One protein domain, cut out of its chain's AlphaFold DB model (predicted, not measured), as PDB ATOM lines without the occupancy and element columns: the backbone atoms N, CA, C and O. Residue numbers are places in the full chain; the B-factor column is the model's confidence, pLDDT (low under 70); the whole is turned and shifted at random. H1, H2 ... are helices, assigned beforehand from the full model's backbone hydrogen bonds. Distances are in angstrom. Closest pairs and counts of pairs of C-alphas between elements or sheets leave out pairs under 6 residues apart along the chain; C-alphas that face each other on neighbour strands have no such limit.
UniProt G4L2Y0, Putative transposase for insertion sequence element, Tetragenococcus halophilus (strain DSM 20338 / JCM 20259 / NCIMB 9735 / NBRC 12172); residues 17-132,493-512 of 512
ATOM      1  N   SER A  17      -5.373  31.401 101.046       88.06
ATOM      2  CA  SER A  17      -4.730  31.250  99.735       88.06
ATOM      3  C   SER A  17      -3.488  30.362  99.793       88.06
ATOM      4  O   SER A  17      -3.277  29.583  98.872       88.06
ATOM      5  N   SER A  18      -2.709  30.412 100.875       88.44
ATOM      6  CA  SER A  18      -1.486  29.616 101.034       88.44
ATOM      7  C   SER A  18      -1.745  28.112 101.182       88.44
ATOM      8  O   SER A  18      -0.832  27.317 100.980       88.44
ATOM      9  N   PHE A  19      -2.970  27.705 101.527       88.38
ATOM     10  CA  PHE A  19      -3.355  26.291 101.632       88.38
ATOM     11  C   PHE A  19      -3.935  25.722 100.334       88.38
ATOM     12  O   PHE A  19      -4.219  24.524 100.262       88.38
ATOM     13  N   LEU A  20      -4.165  26.565  99.327       92.69
ATOM     14  CA  LEU A  20      -4.788  26.170  98.073       92.69
ATOM     15  C   LEU A  20      -3.718  26.066  96.977       92.69
ATOM     16  O   LEU A  20      -2.893  26.967  96.848       92.69
ATOM     17  N   PRO A  21      -3.727  24.998  96.159       92.50
ATOM     18  CA  PRO A  21      -2.882  24.932  94.969       92.50
ATOM     19  C   PRO A  21      -3.141  26.127  94.046       92.50
ATOM     20  O   PRO A  21      -4.296  26.502  93.862       92.50
ATOM     21  N   GLU A  22      -2.110  26.688  93.410       88.56
ATOM     22  CA  GLU A  22      -2.255  27.839  92.494       88.56
ATOM     23  C   GLU A  22      -3.262  27.573  91.361       88.56
ATOM     24  O   GLU A  22      -3.992  28.459  90.918       88.56
ATOM     25  N   ASN A  23      -3.356  26.313  90.937       90.62
ATOM     26  CA  ASN A  23      -4.301  25.809  89.954       90.62
ATOM     27  C   ASN A  23      -5.584  25.252  90.593       90.62
ATOM     28  O   ASN A  23      -6.164  24.306  90.080       90.62
ATOM     29  N   HIS A  24      -6.063  25.778  91.717       94.44
ATOM     30  CA  HIS A  24      -7.329  25.311  92.279       94.44
ATOM     31  C   HIS A  24      -8.540  25.867  91.495       94.44
ATOM     32  O   HIS A  24      -8.613  27.059  91.181       94.44
ATOM     33  N   LEU A  25      -9.559  25.031  91.238       95.25
ATOM     34  CA  LEU A  25     -10.788  25.378  90.491       95.25
ATOM     35  C   LEU A  25     -11.468  26.668  90.982       95.25
ATOM     36  O   LEU A  25     -12.044  27.429  90.204       95.25
ATOM     37  N   VAL A  26     -11.385  26.914  92.287       95.56
ATOM     38  CA  VAL A  26     -11.966  28.080  92.961       95.56
ATOM     39  C   VAL A  26     -11.559  29.410  92.319       95.56
ATOM     40  O   VAL A  26     -12.400  30.301  92.189       95.56
ATOM     41  N   TYR A  27     -10.317  29.527  91.842       94.81
ATOM     42  CA  TYR A  27      -9.813  30.738  91.197       94.81
ATOM     43  C   TYR A  27     -10.464  30.957  89.832       94.81
ATOM     44  O   TYR A  27     -10.813  32.083  89.482       94.81
ATOM     45  N   SER A  28     -10.716  29.879  89.084       94.38
ATOM     46  CA  SER A  28     -11.427  29.956  87.802       94.38
ATOM     47  C   SER A  28     -12.888  30.367  87.991       94.38
ATOM     48  O   SER A  28     -13.391  31.198  87.238       94.38
ATOM     49  N   ILE A  29     -13.559  29.837  89.020       95.88
ATOM     50  CA  ILE A  29     -14.928  30.248  89.373       95.88
ATOM     51  C   ILE A  29     -14.949  31.720  89.788       95.88
ATOM     52  O   ILE A  29     -15.819  32.468  89.344       95.88
ATOM     53  N   HIS A  30     -13.994  32.140  90.619       95.31
ATOM     54  CA  HIS A  30     -13.878  33.527  91.048       95.31
ATOM     55  C   HIS A  30     -13.747  34.467  89.844       95.31
ATOM     56  O   HIS A  30     -14.557  35.378  89.728       95.31
ATOM     57  N   GLN A  31     -12.796  34.205  88.941       93.19
ATOM     58  CA  GLN A  31     -12.557  35.030  87.753       93.19
ATOM     59  C   GLN A  31     -13.807  35.156  86.875       93.19
ATOM     60  O   GLN A  31     -14.240  36.267  86.598       93.19
ATOM     61  N   VAL A  32     -14.443  34.037  86.509       92.62
ATOM     62  CA  VAL A  32     -15.617  34.068  85.617       92.62
ATOM     63  C   VAL A  32     -16.795  34.827  86.236       92.62
ATOM     64  O   VAL A  32     -17.541  35.491  85.523       92.62
ATOM     65  N   VAL A  33     -16.980  34.748  87.557       92.56
ATOM     66  CA  VAL A  33     -18.043  35.507  88.234       92.56
ATOM     67  C   VAL A  33     -17.679  36.988  88.397       92.56
ATOM     68  O   VAL A  33     -18.576  37.827  88.448       92.56
ATOM     69  N   GLU A  34     -16.396  37.336  88.491       91.06
ATOM     70  CA  GLU A  34     -15.973  38.740  88.529       91.06
ATOM     71  C   GLU A  34     -16.114  39.444  87.178       91.06
ATOM     72  O   GLU A  34     -16.447  40.626  87.171       91.06
ATOM     73  N   ASP A  35     -15.958  38.720  86.067       86.69
ATOM     74  CA  ASP A  35     -16.143  39.262  84.712       86.69
ATOM     75  C   ASP A  35     -17.597  39.648  84.393       86.69
ATOM     76  O   ASP A  35     -17.855  40.328  83.398       86.69
ATOM     77  N   LEU A  36     -18.563  39.183  85.190       83.50
ATOM     78  CA  LEU A  36     -19.968  39.525  84.993       83.50
ATOM     79  C   LEU A  36     -20.229  40.998  85.302       83.50
ATOM     80  O   LEU A  36     -19.830  41.500  86.358       83.50
ATOM     81  N   ASP A  37     -20.982  41.657  84.416       76.00
ATOM     82  CA  ASP A  37     -21.392  43.046  84.604       76.00
ATOM     83  C   ASP A  37     -22.146  43.209  85.933       76.00
ATOM     84  O   ASP A  37     -23.115  42.510  86.248       76.00
ATOM     85  N   THR A  38     -21.693  44.181  86.718       70.81
ATOM     86  CA  THR A  38     -22.308  44.613  87.971       70.81
ATOM     87  C   THR A  38     -23.807  44.884  87.849       70.81
ATOM     88  O   THR A  38     -24.537  44.590  88.799       70.81
ATOM     89  N   ARG A  39     -24.283  45.371  86.692       71.50
ATOM     90  CA  ARG A  39     -25.709  45.664  86.435       71.50
ATOM     91  C   ARG A  39     -26.616  44.456  86.643       71.50
ATOM     92  O   ARG A  39     -27.703  44.599  87.203       71.50
ATOM     93  N   SER A  40     -26.160  43.259  86.276       67.88
ATOM     94  CA  SER A  40     -26.932  42.021  86.445       67.88
ATOM     95  C   SER A  40     -27.241  41.734  87.921       67.88
ATOM     96  O   SER A  40     -28.245  41.096  88.236       67.88
ATOM     97  N   TYR A  41     -26.420  42.242  88.845       70.00
ATOM     98  CA  TYR A  41     -26.586  42.052  90.287       70.00
ATOM     99  C   TYR A  41     -27.388  43.154  90.976       70.00
ATOM    100  O   TYR A  41     -27.896  42.934  92.078       70.00
ATOM    101  N   GLU A  42     -27.536  44.325  90.353       66.19
ATOM    102  CA  GLU A  42     -28.319  45.430  90.921       66.19
ATOM    103  C   GLU A  42     -29.810  45.106  90.999       66.19
ATOM    104  O   GLU A  42     -30.499  45.599  91.886       66.19
ATOM    105  N   LEU A  43     -30.272  44.184  90.152       60.75
ATOM    106  CA  LEU A  43     -31.639  43.660  90.127       60.75
ATOM    107  C   LEU A  43     -32.060  42.943  91.424       60.75
ATOM    108  O   LEU A  43     -33.234  42.628  91.583       60.75
ATOM    109  N   ILE A  44     -31.117  42.654  92.329       65.44
ATOM    110  CA  ILE A  44     -31.344  41.900  93.575       65.44
ATOM    111  C   ILE A  44     -31.246  42.817  94.814       65.44
ATOM    112  O   ILE A  44     -31.351  42.354  95.955       65.44
ATOM    113  N   LYS A  45     -31.040  44.128  94.624       64.75
ATOM    114  CA  LYS A  45     -31.017  45.095  95.728       64.75
ATOM    115  C   LYS A  45     -32.426  45.245  96.315       64.75
ATOM    116  O   LYS A  45     -33.397  45.416  95.589       64.75
ATOM    117  N   ASN A  46     -32.514  45.175  97.642       65.06
ATOM    118  CA  ASN A  46     -33.722  45.507  98.393       65.06
ATOM    119  C   ASN A  46     -33.471  46.810  99.148       65.06
ATOM    120  O   ASN A  46     -32.496  46.893  99.895       65.06
ATOM    121  N   ASP A  47     -34.378  47.774  99.007       62.72
ATOM    122  CA  ASP A  47     -34.269  49.088  99.660       62.72
ATOM    123  C   ASP A  47     -34.700  49.068 101.139       62.72
ATOM    124  O   ASP A  47     -34.525  50.046 101.861       62.72
ATOM    125  N   LEU A  48     -35.267  47.950 101.610       69.69
ATOM    126  CA  LEU A  48     -35.845  47.817 102.949       69.69
ATOM    127  C   LEU A  48     -35.305  46.589 103.696       69.69
ATOM    128  O   LEU A  48     -35.213  45.489 103.149       69.69
ATOM    129  N   GLY A  49     -35.041  46.763 104.996       73.06
ATOM    130  CA  GLY A  49     -34.644  45.694 105.919       73.06
ATOM    131  C   GLY A  49     -33.129  45.539 106.101       73.06
ATOM    132  O   GLY A  49     -32.350  46.453 105.846       73.06
ATOM    133  N   ARG A  50     -32.701  44.373 106.610       69.31
ATOM    134  CA  ARG A  50     -31.274  44.064 106.815       69.31
ATOM    135  C   ARG A  50     -30.565  43.976 105.454       69.31
ATOM    136  O   ARG A  50     -31.107  43.302 104.575       69.31
ATOM    137  N   PRO A  51     -29.351  44.548 105.300       75.88
ATOM    138  CA  PRO A  51     -28.593  44.460 104.057       75.88
ATOM    139  C   PRO A  51     -28.488  43.022 103.545       75.88
ATOM    140  O   PRO A  51     -28.145  42.100 104.294       75.88
ATOM    141  N   ALA A  52     -28.820  42.833 102.270       82.00
ATOM    142  CA  ALA A  52     -28.726  41.538 101.614       82.00
ATOM    143  C   ALA A  52     -27.256  41.148 101.387       82.00
ATOM    144  O   ALA A  52     -26.383  41.998 101.220       82.00
ATOM    145  N   PHE A  53     -26.986  39.840 101.344       85.69
ATOM    146  CA  PHE A  53     -25.680  39.349 100.909       85.69
ATOM    147  C   PHE A  53     -25.452  39.685  99.437       85.69
ATOM    148  O   PHE A  53     -26.381  39.614  98.630       85.69
ATOM    149  N   HIS A  54     -24.203  39.977  99.079       87.88
ATOM    150  CA  HIS A  54     -23.861  40.275  97.697       87.88
ATOM    151  C   HIS A  54     -24.133  39.052  96.793       87.88
ATOM    152  O   HIS A  54     -23.626  37.962  97.085       87.88
ATOM    153  N   PRO A  55     -24.863  39.196  95.667       89.69
ATOM    154  CA  PRO A  55     -25.202  38.081  94.778       89.69
ATOM    155  C   PRO A  55     -23.998  37.277  94.272       89.69
ATOM    156  O   PRO A  55     -24.086  36.058  94.161       89.69
ATOM    157  N   LYS A  56     -22.847  37.932  94.040       91.56
ATOM    158  CA  LYS A  56     -21.584  37.251  93.687       91.56
ATOM    159  C   LYS A  56     -21.196  36.167  94.697       91.56
ATOM    160  O   LYS A  56     -20.809  35.084  94.276       91.56
ATOM    161  N   ILE A  57     -21.342  36.407  96.006       93.19
ATOM    162  CA  ILE A  57     -21.018  35.409  97.045       93.19
ATOM    163  C   ILE A  57     -21.942  34.194  96.906       93.19
ATOM    164  O   ILE A  57     -21.483  33.053  96.926       93.19
ATOM    165  N   LEU A  58     -23.241  34.439  96.716       94.81
ATOM    166  CA  LEU A  58     -24.255  33.388  96.585       94.81
ATOM    167  C   LEU A  58     -24.041  32.555  95.315       94.81
ATOM    168  O   LEU A  58     -24.076  31.326  95.370       94.81
ATOM    169  N   LEU A  59     -23.778  33.216  94.185       95.19
ATOM    170  CA  LEU A  59     -23.521  32.574  92.899       95.19
ATOM    171  C   LEU A  59     -22.231  31.748  92.933       95.19
ATOM    172  O   LEU A  59     -22.251  30.580  92.552       95.19
ATOM    173  N   LYS A  60     -21.135  32.320  93.445       96.38
ATOM    174  CA  LYS A  60     -19.852  31.622  93.605       96.38
ATOM    175  C   LYS A  60     -19.997  30.373  94.476       96.38
ATOM    176  O   LYS A  60     -19.552  29.301  94.072       96.38
ATOM    177  N   ALA A  61     -20.671  30.491  95.621       97.38
ATOM    178  CA  ALA A  61     -20.904  29.363  96.518       97.38
ATOM    179  C   ALA A  61     -21.713  28.243  95.844       97.38
ATOM    180  O   ALA A  61     -21.360  27.069  95.964       97.38
ATOM    181  N   LEU A  62     -22.773  28.584  95.101       97.31
ATOM    182  CA  LEU A  62     -23.569  27.596  94.369       97.31
ATOM    183  C   LEU A  62     -22.762  26.912  93.261       97.31
ATOM    184  O   LEU A  62     -22.774  25.686  93.185       97.31
ATOM    185  N   LEU A  63     -22.044  27.676  92.433       97.88
ATOM    186  CA  LEU A  63     -21.239  27.128  91.337       97.88
ATOM    187  C   LEU A  63     -20.140  26.198  91.857       97.88
ATOM    188  O   LEU A  63     -19.980  25.096  91.331       97.88
ATOM    189  N   PHE A  64     -19.431  26.596  92.918       98.12
ATOM    190  CA  PHE A  64     -18.384  25.763  93.504       98.12
ATOM    191  C   PHE A  64     -18.958  24.498  94.143       98.12
ATOM    192  O   PHE A  64     -18.516  23.395  93.825       98.12
ATOM    193  N   ALA A  65     -20.016  24.609  94.949       97.88
ATOM    194  CA  ALA A  65     -20.630  23.429  95.547       97.88
ATOM    195  C   ALA A  65     -21.177  22.450  94.493       97.88
ATOM    196  O   ALA A  65     -20.984  21.240  94.614       97.88
ATOM    197  N   TYR A  66     -21.806  22.951  93.427       97.50
ATOM    198  CA  TYR A  66     -22.325  22.110  92.345       97.50
ATOM    199  C   TYR A  66     -21.191  21.440  91.562       97.50
ATOM    200  O   TYR A  66     -21.342  20.295  91.135       97.50
ATOM    201  N   SER A  67     -20.043  22.111  91.419       97.31
ATOM    202  CA  SER A  67     -18.850  21.540  90.785       97.31
ATOM    203  C   SER A  67     -18.232  20.383  91.583       97.31
ATOM    204  O   SER A  67     -17.625  19.490  90.994       97.31
ATOM    205  N   GLU A  68     -18.484  20.342  92.892       96.38
ATOM    206  CA  GLU A  68     -18.081  19.266  93.807       96.38
ATOM    207  C   GLU A  68     -19.199  18.228  94.051       96.38
ATOM    208  O   GLU A  68     -19.079  17.355  94.906       96.38
ATOM    209  N   GLY A  69     -20.318  18.302  93.318       96.00
ATOM    210  CA  GLY A  69     -21.441  17.362  93.463       96.00
ATOM    211  C   GLY A  69     -22.312  17.600  94.706       96.00
ATOM    212  O   GLY A  69     -23.036  16.710  95.161       96.00
ATOM    213  N   ILE A  70     -22.261  18.801  95.289       96.62
ATOM    214  CA  ILE A  70     -23.008  19.180  96.494       96.62
ATOM    215  C   ILE A  70     -24.176  20.107  96.124       96.62
ATOM    216  O   ILE A  70     -24.022  21.314  95.968       96.62
ATOM    217  N   PHE A  71     -25.390  19.545  96.057       95.56
ATOM    218  CA  PHE A  71     -26.605  20.280  95.640       95.56
ATOM    219  C   PHE A  71     -27.548  20.671  96.794       95.56
ATOM    220  O   PHE A  71     -28.455  21.496  96.647       95.56
ATOM    221  N   SER A  72     -27.372  20.052  97.966       95.25
ATOM    222  CA  SER A  72     -28.214  20.311  99.139       95.25
ATOM    223  C   SER A  72     -27.783  21.599  99.825       95.25
ATOM    224  O   SER A  72     -26.682  21.649 100.360       95.25
ATOM    225  N   GLY A  73     -28.672  22.591  99.924       95.56
ATOM    226  CA  GLY A  73     -28.351  23.874 100.562       95.56
ATOM    227  C   GLY A  73     -27.770  23.751 101.979       95.56
ATOM    228  O   GLY A  73     -26.895  24.526 102.334       95.56
ATOM    229  N   ARG A  74     -28.180  22.744 102.770       96.75
ATOM    230  CA  ARG A  74     -27.591  22.484 104.101       96.75
ATOM    231  C   ARG A  74     -26.155  21.966 104.022       96.75
ATOM    232  O   ARG A  74     -25.334  22.306 104.860       96.75
ATOM    233  N   LYS A  75     -25.855  21.131 103.022       97.44
ATOM    234  CA  LYS A  75     -24.482  20.676 102.774       97.44
ATOM    235  C   LYS A  75     -23.616  21.819 102.243       97.44
ATOM    236  O   LYS A  75     -22.452  21.871 102.600       97.44
ATOM    237  N   ILE A  76     -24.184  22.732 101.450       97.44
ATOM    238  CA  ILE A  76     -23.485  23.941 100.988       97.44
ATOM    239  C   ILE A  76     -23.156  24.846 102.178       97.44
ATOM    240  O   ILE A  76     -22.013  25.243 102.332       97.44
ATOM    241  N   GLU A  77     -24.117  25.104 103.066       97.44
ATOM    242  CA  GLU A  77     -23.878  25.866 104.300       97.44
ATOM    243  C   GLU A  77     -22.785  25.224 105.169       97.44
ATOM    244  O   GLU A  77     -21.866  25.912 105.607       97.44
ATOM    245  N   LYS A  78     -22.820  23.896 105.344       98.00
ATOM    246  CA  LYS A  78     -21.753  23.146 106.025       98.00
ATOM    247  C   LYS A  78     -20.399  23.289 105.311       98.00
ATOM    248  O   LYS A  78     -19.378  23.503 105.951       98.00
ATOM    249  N   MET A  79     -20.387  23.241 103.979       97.62
ATOM    250  CA  MET A  79     -19.181  23.446 103.173       97.62
ATOM    251  C   MET A  79     -18.597  24.852 103.366       97.62
ATOM    252  O   MET A  79     -17.382  24.984 103.421       97.62
ATOM    253  N   MET A  80     -19.424  25.888 103.541       96.62
ATOM    254  CA  MET A  80     -18.942  27.242 103.867       96.62
ATOM    255  C   MET A  80     -18.253  27.314 105.236       96.62
ATOM    256  O   MET A  80     -17.396  28.168 105.434       96.62
ATOM    257  N   GLN A  81     -18.609  26.430 106.171       96.00
ATOM    258  CA  GLN A  81     -17.998  26.367 107.501       96.00
ATOM    259  C   GLN A  81     -16.689  25.576 107.505       96.00
ATOM    260  O   GLN A  81     -15.768  25.949 108.219       96.00
ATOM    261  N   GLU A  82     -16.596  24.500 106.723       95.44
ATOM    262  CA  GLU A  82     -15.528  23.501 106.878       95.44
ATOM    263  C   GLU A  82     -14.510  23.474 105.727       95.44
ATOM    264  O   GLU A  82     -13.395  22.989 105.906       95.44
ATOM    265  N   ASN A  83     -14.865  23.953 104.531       96.69
ATOM    266  CA  ASN A  83     -14.016  23.828 103.347       96.69
ATOM    267  C   ASN A  83     -13.205  25.109 103.097       96.69
ATOM    268  O   ASN A  83     -13.781  26.161 102.824       96.69
ATOM    269  N   LEU A  84     -11.871  25.001 103.111       95.06
ATOM    270  CA  LEU A  84     -10.961  26.142 102.928       95.06
ATOM    271  C   LEU A  84     -11.162  26.860 101.586       95.06
ATOM    272  O   LEU A  84     -11.195  28.086 101.548       95.06
ATOM    273  N   ALA A  85     -11.367  26.129 100.487       96.25
ATOM    274  CA  ALA A  85     -11.608  26.750  99.185       96.25
ATOM    275  C   ALA A  85     -12.935  27.525  99.159       96.25
ATOM    276  O   ALA A  85     -12.990  28.640  98.642       96.25
ATOM    277  N   MET A  86     -13.995  26.980  99.762       97.12
ATOM    278  CA  MET A  86     -15.269  27.688  99.897       97.12
ATOM    279  C   MET A  86     -15.108  28.935 100.771       97.12
ATOM    280  O   MET A  86     -15.577  29.999 100.385       97.12
ATOM    281  N   GLN A  87     -14.408  28.825 101.902       96.12
ATOM    282  CA  GLN A  87     -14.123  29.958 102.782       96.12
ATOM    283  C   GLN A  87     -13.330  31.058 102.069       96.12
ATOM    284  O   GLN A  87     -13.664  32.230 102.220       96.12
ATOM    285  N   TRP A  88     -12.324  30.707 101.265       95.88
ATOM    286  CA  TRP A  88     -11.601  31.677 100.442       95.88
ATOM    287  C   TRP A  88     -12.548  32.375  99.458       95.88
ATOM    288  O   TRP A  88     -12.590  33.601  99.377       95.88
ATOM    289  N   LEU A  89     -13.377  31.597  98.758       95.06
ATOM    290  CA  LEU A  89     -14.293  32.097  97.735       95.06
ATOM    291  C   LEU A  89     -15.369  33.038  98.295       95.06
ATOM    292  O   LEU A  89     -15.810  33.959  97.600       95.06
ATOM    293  N   THR A  90     -15.809  32.791  99.528       94.69
ATOM    294  CA  THR A  90     -16.875  33.543 100.202       94.69
ATOM    295  C   THR A  90     -16.340  34.537 101.230       94.69
ATOM    296  O   THR A  90     -17.135  35.111 101.975       94.69
ATOM    297  N   ALA A  91     -15.019  34.744 101.288       93.44
ATOM    298  CA  ALA A  91     -14.348  35.570 102.293       93.44
ATOM    299  C   ALA A  91     -14.821  35.246 103.727       93.44
ATOM    300  O   ALA A  91     -15.212  36.133 104.483       93.44
ATOM    301  N   GLN A  92     -14.894  33.950 104.051       93.50
ATOM    302  CA  GLN A  92     -15.366  33.382 105.326       93.50
ATOM    303  C   GLN A  92     -16.795  33.789 105.730       93.50
ATOM    304  O   GLN A  92     -17.248  33.502 106.838       93.50
ATOM    305  N   THR A  93     -17.553  34.404 104.821       94.31
ATOM    306  CA  THR A  93     -18.959  34.723 105.051       94.31
ATOM    307  C   THR A  93     -19.777  33.443 104.973       94.31
ATOM    308  O   THR A  93     -19.805  32.784 103.932       94.31
ATOM    309  N   ILE A  94     -20.478  33.107 106.055       94.88
ATOM    310  CA  ILE A  94     -21.370  31.947 106.113       94.88
ATOM    311  C   ILE A  94     -22.798  32.412 105.841       94.88
ATOM    312  O   ILE A  94     -23.358  33.241 106.562       94.88
ATOM    313  N   VAL A  95     -23.405  31.850 104.798       94.25
ATOM    314  CA  VAL A  95     -24.782  32.152 104.408       94.25
ATOM    315  C   VAL A  95     -25.676  30.957 104.712       94.25
ATOM    316  O   VAL A  95     -25.385  29.830 104.321       94.25
ATOM    317  N   SER A  96     -26.814  31.216 105.361       95.19
ATOM    318  CA  SER A  96     -27.768  30.153 105.688       95.19
ATOM    319  C   SER A  96     -28.305  29.436 104.446       95.19
ATOM    320  O   SER A  96     -28.573  30.067 103.410       95.19
ATOM    321  N   TYR A  97     -28.610  28.140 104.571       95.19
ATOM    322  CA  TYR A  97     -29.224  27.366 103.488       95.19
ATOM    323  C   TYR A  97     -30.521  27.996 102.955       95.19
ATOM    324  O   TYR A  97     -30.886  27.789 101.795       95.19
ATOM    325  N   ARG A  98     -31.259  28.746 103.790       94.56
ATOM    326  CA  ARG A  98     -32.504  29.416 103.383       94.56
ATOM    327  C   ARG A  98     -32.227  30.521 102.378       94.56
ATOM    328  O   ARG A  98     -32.924  30.592 101.371       94.56
ATOM    329  N   THR A  99     -31.219  31.349 102.631       93.44
ATOM    330  CA  THR A  99     -30.836  32.445 101.738       93.44
ATOM    331  C   THR A  99     -30.289  31.909 100.417       93.44
ATOM    332  O   THR A  99     -30.750  32.339  99.363       93.44
ATOM    333  N   LEU A 100     -29.409  30.901 100.461       94.25
ATOM    334  CA  LEU A 100     -28.889  30.236  99.258       94.25
ATOM    335  C   LEU A 100     -30.015  29.647  98.398       94.25
ATOM    336  O   LEU A 100     -30.068  29.862  97.189       94.25
ATOM    337  N   ASN A 101     -30.958  28.939  99.026       94.88
ATOM    338  CA  ASN A 101     -32.080  28.347  98.305       94.88
ATOM    339  C   ASN A 101     -33.044  29.399  97.754       94.88
ATOM    340  O   ASN A 101     -33.583  29.177  96.675       94.88
ATOM    341  N   ARG A 102     -33.270  30.512  98.468       93.69
ATOM    342  CA  ARG A 102     -34.080  31.639  97.975       93.69
ATOM    343  C   ARG A 102     -33.459  32.249  96.727       93.69
ATOM    344  O   ARG A 102     -34.173  32.402  95.748       93.69
ATOM    345  N   PHE A 103     -32.150  32.501  96.746       92.81
ATOM    346  CA  PHE A 103     -31.413  32.985  95.581       92.81
ATOM    347  C   PHE A 103     -31.520  32.001  94.411       92.81
ATOM    348  O   PHE A 103     -31.982  32.373  93.340       92.81
ATOM    349  N   ARG A 104     -31.239  30.708  94.632       93.62
ATOM    350  CA  ARG A 104     -31.333  29.663  93.595       93.62
ATOM    351  C   ARG A 104     -32.687  29.623  92.868       93.62
ATOM    352  O   ARG A 104     -32.729  29.313  91.682       93.62
ATOM    353  N   VAL A 105     -33.791  29.884  93.572       94.31
ATOM    354  CA  VAL A 105     -35.154  29.792  93.011       94.31
ATOM    355  C   VAL A 105     -35.759  31.134  92.599       94.31
ATOM    356  O   VAL A 105     -36.938  31.154  92.245       94.31
ATOM    357  N   SER A 106     -35.012  32.232  92.709       92.12
ATOM    358  CA  SER A 106     -35.525  33.566  92.405       92.12
ATOM    359  C   SER A 106     -35.542  33.830  90.895       92.12
ATOM    360  O   SER A 106     -34.765  33.243  90.139       92.12
ATOM    361  N   GLU A 107     -36.447  34.697  90.443       89.19
ATOM    362  CA  GLU A 107     -36.571  35.034  89.018       89.19
ATOM    363  C   GLU A 107     -35.424  35.954  88.564       89.19
ATOM    364  O   GLU A 107     -34.989  35.913  87.417       89.19
ATOM    365  N   GLU A 108     -34.858  36.739  89.478       87.12
ATOM    366  CA  GLU A 108     -33.693  37.593  89.234       87.12
ATOM    367  C   GLU A 108     -32.451  36.749  88.927       87.12
ATOM    368  O   GLU A 108     -31.699  37.058  88.003       87.12
ATOM    369  N   THR A 109     -32.274  35.625  89.630       90.19
ATOM    370  CA  THR A 109     -31.181  34.678  89.367       90.19
ATOM    371  C   THR A 109     -31.247  34.107  87.955       90.19
ATOM    372  O   THR A 109     -30.202  33.871  87.356       90.19
ATOM    373  N   LYS A 110     -32.443  33.940  87.380       90.38
ATOM    374  CA  LYS A 110     -32.595  33.494  85.989       90.38
ATOM    375  C   LYS A 110     -31.923  34.456  85.009       90.38
ATOM    376  O   LYS A 110     -31.220  34.010  84.107       90.38
ATOM    377  N   LYS A 111     -32.094  35.765  85.214       89.38
ATOM    378  CA  LYS A 111     -31.459  36.808  84.388       89.38
ATOM    379  C   LYS A 111     -29.940  36.791  84.557       89.38
ATOM    380  O   LYS A 111     -29.218  36.731  83.571       89.38
ATOM    381  N   VAL A 112     -29.463  36.713  85.803       91.31
ATOM    382  CA  VAL A 112     -28.024  36.604  86.110       91.31
ATOM    383  C   VAL A 112     -27.394  35.385  85.434       91.31
ATOM    384  O   VAL A 112     -26.289  35.468  84.907       91.31
ATOM    385  N   LEU A 113     -28.083  34.242  85.435       92.50
ATOM    386  CA  LEU A 113     -27.592  33.031  84.783       92.50
ATOM    387  C   LEU A 113     -27.580  33.168  83.257       92.50
ATOM    388  O   LEU A 113     -26.617  32.735  82.632       92.50
ATOM    389  N   GLN A 114     -28.586  33.800  82.648       90.62
ATOM    390  CA  GLN A 114     -28.577  34.090  81.208       90.62
ATOM    391  C   GLN A 114     -27.374  34.959  80.818       90.62
ATOM    392  O   GLN A 114     -26.635  34.596  79.898       90.62
ATOM    393  N   ASP A 115     -27.122  36.035  81.562       90.44
ATOM    394  CA  ASP A 115     -25.968  36.912  81.345       90.44
ATOM    395  C   ASP A 115     -24.643  36.163  81.549       90.44
ATOM    396  O   ASP A 115     -23.698  36.336  80.773       90.44
ATOM    397  N   LEU A 116     -24.586  35.264  82.538       92.44
ATOM    398  CA  LEU A 116     -23.434  34.397  82.784       92.44
ATOM    399  C   LEU A 116     -23.144  33.477  81.599       92.44
ATOM    400  O   LEU A 116     -21.993  33.376  81.182       92.44
ATOM    401  N   TYR A 117     -24.160  32.839  81.019       93.19
ATOM    402  CA  TYR A 117     -23.987  32.003  79.828       93.19
ATOM    403  C   TYR A 117     -23.533  32.815  78.608       93.19
ATOM    404  O   TYR A 117     -22.626  32.379  77.894       93.19
ATOM    405  N   CYS A 118     -24.095  34.006  78.387       91.69
ATOM    406  CA  CYS A 118     -23.682  34.904  77.303       91.69
ATOM    407  C   CYS A 118     -22.220  35.357  77.451       91.69
ATOM    408  O   CYS A 118     -21.435  35.267  76.500       91.69
ATOM    409  N   THR A 119     -21.843  35.800  78.651       92.31
ATOM    410  CA  THR A 119     -20.484  36.268  78.970       92.31
ATOM    411  C   THR A 119     -19.484  35.124  78.847       92.31
ATOM    412  O   THR A 119     -18.461  35.249  78.175       92.31
ATOM    413  N   PHE A 120     -19.819  33.960  79.407       93.88
ATOM    414  CA  PHE A 120     -18.975  32.774  79.338       93.88
ATOM    415  C   PHE A 120     -18.795  32.275  77.898       93.88
ATOM    416  O   PHE A 120     -17.674  31.991  77.489       93.88
ATOM    417  N   SER A 121     -19.859  32.234  77.091       92.81
ATOM    418  CA  SER A 121     -19.778  31.865  75.668       92.81
ATOM    419  C   SER A 121     -18.875  32.817  74.877       92.81
ATOM    420  O   SER A 121     -18.016  32.378  74.111       92.81
ATOM    421  N   THR A 122     -19.000  34.125  75.118       92.12
ATOM    422  CA  THR A 122     -18.128  35.141  74.504       92.12
ATOM    423  C   THR A 122     -16.667  34.913  74.880       92.12
ATOM    424  O   THR A 122     -15.795  34.915  74.011       92.12
ATOM    425  N   ARG A 123     -16.403  34.619  76.156       92.31
ATOM    426  CA  ARG A 123     -15.062  34.294  76.644       92.31
ATOM    427  C   ARG A 123     -14.492  33.034  75.987       92.31
ATOM    428  O   ARG A 123     -13.352  33.047  75.534       92.31
ATOM    429  N   LEU A 124     -15.286  31.968  75.861       93.88
ATOM    430  CA  LEU A 124     -14.859  30.740  75.178       93.88
ATOM    431  C   LEU A 124     -14.475  30.993  73.710       93.88
ATOM    432  O   LEU A 124     -13.521  30.381  73.226       93.88
ATOM    433  N   LYS A 125     -15.185  31.889  73.009       92.81
ATOM    434  CA  LYS A 125     -14.851  32.298  71.632       92.81
ATOM    435  C   LYS A 125     -13.540  33.086  71.580       92.81
ATOM    436  O   LYS A 125     -12.691  32.799  70.740       92.81
ATOM    437  N   GLN A 126     -13.350  34.044  72.491       92.38
ATOM    438  CA  GLN A 126     -12.120  34.846  72.580       92.38
ATOM    439  C   GLN A 126     -10.888  33.976  72.857       92.38
ATOM    440  O   GLN A 126      -9.850  34.150  72.223       92.38
ATOM    441  N   GLU A 127     -11.024  32.991  73.745       93.31
ATOM    442  CA  GLU A 127      -9.965  32.031  74.077       93.31
ATOM    443  C   GLU A 127      -9.847  30.880  73.051       93.31
ATOM    444  O   GLU A 127      -9.075  29.946  73.256       93.31
ATOM    445  N   LYS A 128     -10.591  30.932  71.932       93.25
ATOM    446  CA  LYS A 128     -10.599  29.923  70.848       93.25
ATOM    447  C   LYS A 128     -10.895  28.494  71.324       93.25
ATOM    448  O   LYS A 128     -10.474  27.515  70.709       93.25
ATOM    449  N   LEU A 129     -11.643  28.356  72.419       93.44
ATOM    450  CA  LEU A 129     -12.096  27.062  72.934       93.44
ATOM    451  C   LEU A 129     -13.323  26.541  72.177       93.44
ATOM    452  O   LEU A 129     -13.552  25.327  72.156       93.44
ATOM    453  N   ILE A 130     -14.085  27.443  71.556       94.12
ATOM    454  CA  ILE A 130     -15.205  27.155  70.655       94.12
ATOM    455  C   ILE A 130     -15.121  28.059  69.417       94.12
ATOM    456  O   ILE A 130     -14.540  29.143  69.484       94.12
ATOM    457  N   GLU A 131     -15.711  27.627  68.303       90.94
ATOM    458  CA  GLU A 131     -15.726  28.374  67.037       90.94
ATOM    459  C   GLU A 131     -17.062  29.108  66.829       90.94
ATOM    460  O   GLU A 131     -17.103  30.149  66.175       90.94
ATOM    461  N   GLY A 132     -18.163  28.589  67.382       89.75
ATOM    462  CA  GLY A 132     -19.521  29.100  67.175       89.75
ATOM    463  C   GLY A 132     -20.164  28.644  65.861       89.75
ATOM    464  O   GLY A 132     -21.239  29.125  65.501       89.75
ATOM    465  N   GLU A 493     -31.940  25.751  88.354       96.81
ATOM    466  CA  GLU A 493     -31.098  24.665  88.874       96.81
ATOM    467  C   GLU A 493     -30.362  23.922  87.744       96.81
ATOM    468  O   GLU A 493     -29.202  23.547  87.921       96.81
ATOM    469  N   THR A 494     -31.000  23.773  86.579       97.31
ATOM    470  CA  THR A 494     -30.403  23.187  85.365       97.31
ATOM    471  C   THR A 494     -29.249  24.043  84.838       97.31
ATOM    472  O   THR A 494     -28.170  23.527  84.548       97.31
ATOM    473  N   GLN A 495     -29.440  25.359  84.758       96.62
ATOM    474  CA  GLN A 495     -28.394  26.291  84.339       96.62
ATOM    475  C   GLN A 495     -27.203  26.286  85.311       96.62
ATOM    476  O   GLN A 495     -26.051  26.238  84.886       96.62
ATOM    477  N   LEU A 496     -27.455  26.244  86.623       97.25
ATOM    478  CA  LEU A 496     -26.390  26.168  87.630       97.25
ATOM    479  C   LEU A 496     -25.535  24.902  87.492       97.25
ATOM    480  O   LEU A 496     -24.309  24.993  87.536       97.25
ATOM    481  N   ILE A 497     -26.151  23.726  87.314       97.44
ATOM    482  CA  ILE A 497     -25.396  22.466  87.230       97.44
ATOM    483  C   ILE A 497     -24.544  22.377  85.966       97.44
ATOM    484  O   ILE A 497     -23.385  21.959  86.036       97.44
ATOM    485  N   PHE A 498     -25.067  22.811  84.820       97.69
ATOM    486  CA  PHE A 498     -24.298  22.781  83.581       97.69
ATOM    487  C   PHE A 498     -23.226  23.868  83.533       97.69
ATOM    488  O   PHE A 498     -22.132  23.593  83.043       97.69
ATOM    489  N   MET A 499     -23.469  25.048  84.109       97.56
ATOM    490  CA  MET A 499     -22.432  26.069  84.255       97.56
ATOM    491  C   MET A 499     -21.319  25.612  85.207       97.56
ATOM    492  O   MET A 499     -20.141  25.744  84.886       97.56
ATOM    493  N   ALA A 500     -21.657  24.986  86.337       97.38
ATOM    494  CA  ALA A 500     -20.657  24.404  87.230       97.38
ATOM    495  C   ALA A 500     -19.811  23.336  86.513       97.38
ATOM    496  O   ALA A 500     -18.583  23.342  86.609       97.38
ATOM    497  N   ASN A 501     -20.444  22.459  85.725       97.25
ATOM    498  CA  ASN A 501     -19.738  21.480  84.896       97.25
ATOM    499  C   ASN A 501     -18.830  22.140  83.841       97.25
ATOM    500  O   ASN A 501     -17.687  21.712  83.655       97.25
ATOM    501  N   ASN A 502     -19.303  23.202  83.186       97.12
ATOM    502  CA  ASN A 502     -18.499  23.980  82.250       97.12
ATOM    503  C   ASN A 502     -17.255  24.561  82.920       97.12
ATOM    504  O   ASN A 502     -16.173  24.458  82.352       97.12
ATOM    505  N   LEU A 503     -17.382  25.114  84.129       96.56
ATOM    506  CA  LEU A 503     -16.261  25.698  84.868       96.56
ATOM    507  C   LEU A 503     -15.210  24.648  85.238       96.56
ATOM    508  O   LEU A 503     -14.022  24.895  85.041       96.56
ATOM    509  N   ARG A 504     -15.620  23.442  85.665       95.81
ATOM    510  CA  ARG A 504     -14.681  22.321  85.890       95.81
ATOM    511  C   ARG A 504     -13.881  21.999  84.641       95.81
ATOM    512  O   ARG A 504     -12.683  21.734  84.700       95.81
ATOM    513  N   LYS A 505     -14.565  21.969  83.502       94.88
ATOM    514  CA  LYS A 505     -13.941  21.644  82.228       94.88
ATOM    515  C   LYS A 505     -13.008  22.752  81.754       94.88
ATOM    516  O   LYS A 505     -11.900  22.469  81.313       94.88
ATOM    517  N   TYR A 506     -13.486  23.983  81.819       95.25
ATOM    518  CA  TYR A 506     -12.755  25.181  81.452       95.25
ATOM    519  C   TYR A 506     -11.441  25.272  82.227       95.25
ATOM    520  O   TYR A 506     -10.380  25.399  81.628       95.25
ATOM    521  N   HIS A 507     -11.514  25.058  83.539       94.62
ATOM    522  CA  HIS A 507     -10.357  24.986  84.417       94.62
ATOM    523  C   HIS A 507      -9.323  23.947  83.949       94.62
ATOM    524  O   HIS A 507      -8.182  24.302  83.674       94.62
ATOM    525  N   LYS A 508      -9.743  22.698  83.701       92.06
ATOM    526  CA  LYS A 508      -8.859  21.633  83.180       92.06
ATOM    527  C   LYS A 508      -8.251  21.921  81.806       92.06
ATOM    528  O   LYS A 508      -7.287  21.269  81.418       92.06
ATOM    529  N   ARG A 509      -8.864  22.804  81.013       89.44
ATOM    530  CA  ARG A 509      -8.323  23.214  79.712       89.44
ATOM    531  C   ARG A 509      -7.341  24.368  79.809       89.44
ATOM    532  O   ARG A 509      -6.535  24.482  78.905       89.44
ATOM    533  N   LYS A 510      -7.396  25.172  80.870       82.06
ATOM    534  CA  LYS A 510      -6.382  26.192  81.161       82.06
ATOM    535  C   LYS A 510      -5.082  25.608  81.708       82.06
ATOM    536  O   LYS A 510      -4.045  26.239  81.587       82.06
ATOM    537  N   GLU A 511      -5.145  24.429  82.322       68.44
ATOM    538  CA  GLU A 511      -3.962  23.712  82.818       68.44
ATOM    539  C   GLU A 511      -3.143  23.031  81.710       68.44
ATOM    540  O   GLU A 511      -2.028  22.580  81.972       68.44
ATOM    541  N   LYS A 512      -3.705  22.899  80.504       56.19
ATOM    542  CA  LYS A 512      -3.047  22.315  79.331       56.19
ATOM    543  C   LYS A 512      -2.562  23.413  78.408       56.19
ATOM    544  O   LYS A 512      -1.481  23.206  77.819       56.19
TER     545      LYS A 512
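This is residues 17 to 132 and 493 to 512 of the 512 residues of the protein "Putative transposase for insertion sequence element" of Tetragenococcus halophilus (strain DSM 20338 / JCM 20259 / NCIMB 9735 / NBRC 12172) (UniProt G4L2Y0). The longest helix, H7, and H8 run side by side along one side of a helical body with H3 at its core. H8 crosses H3, H1 and H5 pack on H3, H4 packs crosswise on it, and residues 46 to 51 stick out. The printed part has 136 residues with eight named helices, H1 to H8 along the chain, and no named strand: all helix. It is compact, with a radius of gyration of the C-alphas of 14.7 A and spans of 46 by 33 by 24 A.

H7, residues 107 to 126, is 29.5 A long and ends at C-alpha 126 (-12.120, 34.846, 72.580). H8, residues 493 to 510, measures 25.9 A; H3, residues 55 to 67, 18.2 A. H1, residues 25 to 34, begins at C-alpha 25 (-10.788, 25.378, 90.491). H2 is residues 39 to 42, H4 73 to 82, H5 84 to 89 and H6 97 to 104.

H7 and H8 only just touch, with 3 pairs of C-alphas within 8 A, at a shallow tilt of 25 degrees, the same way; the C-alphas of Leu 113 and Gln 495 are closest, 6.8 A. H2 touches H7 at Ser 40 and Val 112, C-alphas 5.5 A apart. H3, the hub, touches H8 about perpendicular at 75 degrees, closest C-alphas Ser 67 and Ala 500, 4.9 A. H1 touches H3 at Ile 29 and Lys 60, closest C-alphas 6.6 A apart. H5 touches H3 at Ala 61 and Met 86, closest C-alphas 6.8 A apart. H4 touches H6, closest C-alphas Gly 73 and Tyr 97, 4.6 A. Every O i to N i+4 pair is within hydrogen-bond range in H1, H3, H4, H5, H6 and H8, and 15 of 16 in H7; H2 is too short for one.

The C-alphas of Leu 48 and Lys 512 are farthest apart, 47.8 A. Residues 133 to 492 are not printed; C-alphas 132 and 493 are 25.0 A apart across the cut. The link H2 to H3 is long. The pLDDT is under 70 at residues 40, 42 to 48, 50, 511 and 512.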